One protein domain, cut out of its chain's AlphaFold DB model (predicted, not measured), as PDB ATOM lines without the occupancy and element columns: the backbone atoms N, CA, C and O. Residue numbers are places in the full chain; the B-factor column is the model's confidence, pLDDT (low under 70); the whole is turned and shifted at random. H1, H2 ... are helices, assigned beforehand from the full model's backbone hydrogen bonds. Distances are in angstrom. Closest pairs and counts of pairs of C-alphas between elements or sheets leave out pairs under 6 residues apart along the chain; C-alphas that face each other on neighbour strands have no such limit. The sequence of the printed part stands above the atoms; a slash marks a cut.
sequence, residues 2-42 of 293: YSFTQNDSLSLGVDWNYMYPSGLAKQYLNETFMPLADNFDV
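AT A GLANCE: This is residues 2 to 42 of the 293 residues of an uncharacterized protein of Gonapodya prolifera (strain JEL478) (UniProt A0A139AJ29). With little regular structure, this is a small chain of loops with the short helix H1 at one end of its length, the shorter H2 further along, and a loop, residues 27 to 42, that runs past H2 to the other end. Of 41 printed residues, 12 are in the two named helices, H1 then H2, with no named strand; the class is all helix. The whole is compact, with a radius of gyration of the C-alphas of 9.8 A and spans of 26 by 20 by 15 A.

IN THESE COORDINATES: Find C-alpha 6 at (175.456, 144.134, 175.009); from there H1, residues 6 to 12, runs 10.1 A to C-alpha 12. H2, residues 22 to 26, runs 6.3 A and ends at C-alpha 26, (177.088, 141.265, 158.776).

HOW THE PARTS SIT: H1 and H2 are apart, with no C-alpha of one within 8 A of the other. Look between them for a short link of 9 residues. Residues 2 to 3 pair with residues 19 to 20, antiparallel. In H1 and H2 every O i to N i+4 pair is within hydrogen-bond range.

THE WHOLE: The C-alphas of Leu 10 and Asn 39, the two farthest apart, are 26.4 A apart. The printed part has no cut. Residues 30 to 39 have pLDDT under 70.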
ATOM      1  N   TYR A   2     177.286 149.988 162.471       90.56
ATOM      2  CA  TYR A   2     176.372 149.197 163.288       90.56
ATOM      3  C   TYR A   2     176.838 149.145 164.746       90.56
ATOM      4  O   TYR A   2     178.030 149.001 165.009       90.56
ATOM      5  N   SER A   3     175.906 149.249 165.694       91.25
ATOM      6  CA  SER A   3     176.169 149.058 167.125       91.25
ATOM      7  C   SER A   3     175.522 147.768 167.601       91.25
ATOM      8  O   SER A   3     174.298 147.673 167.612       91.25
ATOM      9  N   PHE A   4     176.334 146.821 168.059       90.12
ATOM     10  CA  PHE A   4     175.832 145.620 168.718       90.12
ATOM     11  C   PHE A   4     175.195 145.964 170.070       90.12
ATOM     12  O   PHE A   4     175.624 146.899 170.769       90.12
ATOM     13  N   THR A   5     174.165 145.202 170.442       90.06
ATOM     14  CA  THR A   5     173.654 145.213 171.814       90.06
ATOM     15  C   THR A   5     174.658 144.529 172.739       90.06
ATOM     16  O   THR A   5     175.495 143.746 172.297       90.06
ATOM     17  N   GLN A   6     174.575 144.796 174.044       91.00
ATOM     18  CA  GLN A   6     175.456 144.134 175.009       91.00
ATOM     19  C   GLN A   6     175.302 142.603 174.975       91.00
ATOM     20  O   GLN A   6     176.298 141.891 175.083       91.00
ATOM     21  N   ASN A   7     174.080 142.099 174.775       88.00
ATOM     22  CA  ASN A   7     173.805 140.664 174.712       88.00
ATOM     23  C   ASN A   7     174.416 140.017 173.462       88.00
ATOM     24  O   ASN A   7     175.099 139.001 173.583       88.00
ATOM     25  N   ASP A   8     174.232 140.627 172.286       86.56
ATOM     26  CA  ASP A   8     174.802 140.112 171.030       86.56
ATOM     27  C   ASP A   8     176.331 140.159 171.059       86.56
ATOM     28  O   ASP A   8     177.017 139.255 170.597       86.56
ATOM     29  N   SER A   9     176.895 141.208 171.656       88.12
ATOM     30  CA  SER A   9     178.339 141.334 171.811       88.12
ATOM     31  C   SER A   9     178.961 140.225 172.648       88.12
ATOM     32  O   SER A   9     180.024 139.718 172.288       88.12
ATOM     33  N   LEU A  10     178.301 139.819 173.737       88.19
ATOM     34  CA  LEU A  10     178.777 138.725 174.582       88.19
ATOM     35  C   LEU A  10     178.754 137.379 173.849       88.19
ATOM     36  O   LEU A  10     179.683 136.593 174.018       88.19
ATOM     37  N   SER A  11     177.731 137.113 173.033       87.25
ATOM     38  CA  SER A  11     177.630 135.854 172.282       87.25
ATOM     39  C   SER A  11     178.590 135.795 171.091       87.25
ATOM     40  O   SER A  11     179.139 134.733 170.803       87.25
ATOM     41  N   LEU A  12     178.826 136.928 170.427       89.06
ATOM     42  CA  LEU A  12     179.647 137.020 169.216       89.06
ATOM     43  C   LEU A  12     181.123 137.341 169.494       89.06
ATOM     44  O   LEU A  12     181.941 137.308 168.576       89.06
ATOM     45  N   GLY A  13     181.481 137.670 170.739       89.94
ATOM     46  CA  GLY A  13     182.847 138.051 171.109       89.94
ATOM     47  C   GLY A  13     183.288 139.405 170.543       89.94
ATOM     48  O   GLY A  13     184.485 139.649 170.390       89.94
ATOM     49  N   VAL A  14     182.337 140.290 170.230       92.31
ATOM     50  CA  VAL A  14     182.601 141.653 169.739       92.31
ATOM     51  C   VAL A  14     182.420 142.676 170.861       92.31
ATOM     52  O   VAL A  14     181.688 142.459 171.820       92.31
ATOM     53  N   ASP A  15     183.090 143.819 170.766       94.19
ATOM     54  CA  ASP A  15     183.046 144.861 171.798       94.19
ATOM     55  C   ASP A  15     181.848 145.801 171.609       94.19
ATOM     56  O   ASP A  15     181.824 146.586 170.659       94.19
ATOM     57  N   TRP A  16     180.877 145.747 172.526       93.69
ATOM     58  CA  TRP A  16     179.646 146.544 172.452       93.69
ATOM     59  C   TRP A  16     179.872 148.050 172.614       93.69
ATOM     60  O   TRP A  16     178.964 148.823 172.305       93.69
ATOM     61  N   ASN A  17     181.040 148.499 173.085       94.75
ATOM     62  CA  ASN A  17     181.327 149.926 173.255       94.75
ATOM     63  C   ASN A  17     181.661 150.643 171.939       94.75
ATOM     64  O   ASN A  17     181.782 151.866 171.936       94.75
ATOM     65  N   TYR A  18     181.786 149.905 170.833       96.62
ATOM     66  CA  TYR A  18     182.196 150.439 169.537       96.62
ATOM     67  C   TYR A  18     181.171 150.169 168.439       96.62
ATOM     68  O   TYR A  18     180.397 149.210 168.492       96.62
ATOM     69  N   MET A  19     181.200 151.015 167.412       95.69
ATOM     70  CA  MET A  19     180.461 150.809 166.173       95.69
ATOM     71  C   MET A  19     181.342 150.140 165.116       95.69
ATOM     72  O   MET A  19     182.498 150.519 164.931       95.69
ATOM     73  N   TYR A  20     180.775 149.195 164.375       95.06
ATOM     74  CA  TYR A  20     181.458 148.424 163.337       95.06
ATOM     75  C   TYR A  20     180.967 148.840 161.944       95.06
ATOM     76  O   TYR A  20     179.810 149.239 161.800       95.06
ATOM     77  N   PRO A  21     181.794 148.736 160.895       93.62
ATOM     78  CA  PRO A  21     181.331 148.833 159.511       93.62
ATOM     79  C   PRO A  21     180.190 147.856 159.266       93.62
ATOM     80  O   PRO A  21     180.242 146.726 159.752       93.62
ATOM     81  N   SER A  22     179.167 148.279 158.523       89.06
ATOM     82  CA  SER A  22     177.982 147.447 158.294       89.06
ATOM     83  C   SER A  22     178.379 146.107 157.665       89.06
ATOM     84  O   SER A  22     178.036 145.067 158.217       89.06
ATOM     85  N   GLY A  23     179.219 146.123 156.623       89.38
ATOM     86  CA  GLY A  23     179.701 144.902 155.970       89.38
ATOM     87  C   GLY A  23     180.455 143.951 156.905       89.38
ATOM     88  O   GLY A  23     180.290 142.739 156.797       89.38
ATOM     89  N   LEU A  24     181.221 144.485 157.867       92.00
ATOM     90  CA  LEU A  24     181.905 143.676 158.879       92.00
ATOM     91  C   LEU A  24     180.911 143.099 159.890       92.00
ATOM     92  O   LEU A  24     180.975 141.919 160.208       92.00
ATOM     93  N   ALA A  25     179.973 143.913 160.381       90.50
ATOM     94  CA  ALA A  25     178.966 143.465 161.338       90.50
ATOM     95  C   ALA A  25     178.120 142.308 160.782       90.50
ATOM     96  O   ALA A  25     177.845 141.349 161.501       90.50
ATOM     97  N   LYS A  26     177.792 142.347 159.483       87.31
ATOM     98  CA  LYS A  26     177.088 141.265 158.776       87.31
ATOM     99  C   LYS A  26     177.846 139.936 158.768       87.31
ATOM    100  O   LYS A  26     177.209 138.900 158.676       87.31
ATOM    101  N   GLN A  27     179.175 139.935 158.903       87.25
ATOM    102  CA  GLN A  27     179.948 138.688 159.006       87.25
ATOM    103  C   GLN A  27     179.710 137.951 160.334       87.25
ATOM    104  O   GLN A  27     179.996 136.759 160.426       87.25
ATOM    105  N   TYR A  28     179.215 138.650 161.362       86.62
ATOM    106  CA  TYR A  28     178.928 138.075 162.680       86.62
ATOM    107  C   TYR A  28     177.450 137.718 162.870       86.62
ATOM    108  O   TYR A  28     177.123 136.885 163.710       86.62
ATOM    109  N   LEU A  29     176.550 138.367 162.131       78.38
ATOM    110  CA  LEU A  29     175.106 138.212 162.282       78.38
ATOM    111  C   LEU A  29     174.571 137.199 161.261       78.38
ATOM    112  O   LEU A  29     174.916 137.259 160.087       78.38
ATOM    113  N   ASN A  30     173.682 136.297 161.685       68.88
ATOM    114  CA  ASN A  30     172.959 135.435 160.745       68.88
ATOM    115  C   ASN A  30     171.993 136.267 159.879       68.88
ATOM    116  O   ASN A  30     171.393 137.228 160.365       68.88
ATOM    117  N   GLU A  31     171.772 135.845 158.628       56.91
ATOM    118  CA  GLU A  31     170.932 136.528 157.618       56.91
ATOM    119  C   GLU A  31     169.514 136.885 158.106       56.91
ATOM    120  O   GLU A  31     168.895 137.831 157.624       56.91
ATOM    121  N   THR A  32     168.998 136.167 159.106       56.25
ATOM    122  CA  THR A  32     167.657 136.355 159.678       56.25
ATOM    123  C   THR A  32     167.517 137.608 160.559       56.25
ATOM    124  O   THR A  32     166.397 137.992 160.882       56.25
ATOM    125  N   PHE A  33     168.620 138.255 160.961       53.38
ATOM    126  CA  PHE A  33     168.624 139.379 161.916       53.38
ATOM    127  C   PHE A  33     168.576 140.777 161.284       53.38
ATOM    128  O   PHE A  33     168.716 141.773 161.994       53.38
ATOM    129  N   MET A  34     168.394 140.894 159.969       58.62
ATOM    130  CA  MET A  34     168.706 142.143 159.278       58.62
ATOM    131  C   MET A  34     167.506 142.905 158.708       58.62
ATOM    132  O   MET A  34     167.166 142.750 157.539       58.62
ATOM    133  N   PRO A  35     166.989 143.886 159.457       53.41
ATOM    134  CA  PRO A  35     166.506 145.134 158.908       53.41
ATOM    135  C   PRO A  35     167.568 146.205 159.201       53.41
ATOM    136  O   PRO A  35     167.359 147.083 160.037       53.41
ATOM    137  N   LEU A  36     168.755 146.124 158.582       56.75
ATOM    138  CA  LEU A  36     169.586 147.331 158.552       56.75
ATOM    139  C   LEU A  36     168.861 148.337 157.660       56.75
ATOM    140  O   LEU A  36     168.486 148.009 156.540       56.75
ATOM    141  N   ALA A  37     168.643 149.541 158.183       53.34
ATOM    142  CA  ALA A  37     167.918 150.604 157.492       53.34
ATOM    143  C   ALA A  37     168.606 151.069 156.190       53.34
ATOM    144  O   ALA A  37     167.954 151.688 155.354       53.34
ATOM    145  N   ASP A  38     169.890 150.739 156.007       57.16
ATOM    146  CA  ASP A  38     170.674 151.092 154.826       57.16
ATOM    147  C   ASP A  38     170.913 149.867 153.933       57.16
ATOM    148  O   ASP A  38     171.515 148.872 154.345       57.16
ATOM    149  N   ASN A  39     170.503 149.978 152.667       66.38
ATOM    150  CA  ASN A  39     170.673 148.941 151.642       66.38
ATOM    151  C   ASN A  39     172.131 148.771 151.162       66.38
ATOM    152  O   ASN A  39     172.387 147.958 150.275       66.38
ATOM    153  N   PHE A  40     173.086 149.530 151.706       78.94
ATOM    154  CA  PHE A  40     174.462 149.598 151.208       78.94
ATOM    155  C   PHE A  40     175.481 149.328 152.321       78.94
ATOM    156  O   PHE A  40     175.359 149.846 153.430       78.94
ATOM    157  N   ASP A  41     176.510 148.534 152.015       82.69
ATOM    158  CA  ASP A  41     177.626 148.258 152.935       82.69
ATOM    159  C   ASP A  41     178.745 149.290 152.858       82.69
ATOM    160  O   ASP A  41     179.394 149.584 153.862       82.69
ATOM    161  N   VAL A  42     178.944 149.845 151.666       87.50
ATOM    162  CA  VAL A  42     179.942 150.861 151.355       87.50
ATOM    163  C   VAL A  42     179.246 151.958 150.560       87.50
ATOM    164  O   VAL A  42     178.499 151.677 149.626       87.50
TER     165      VAL A  42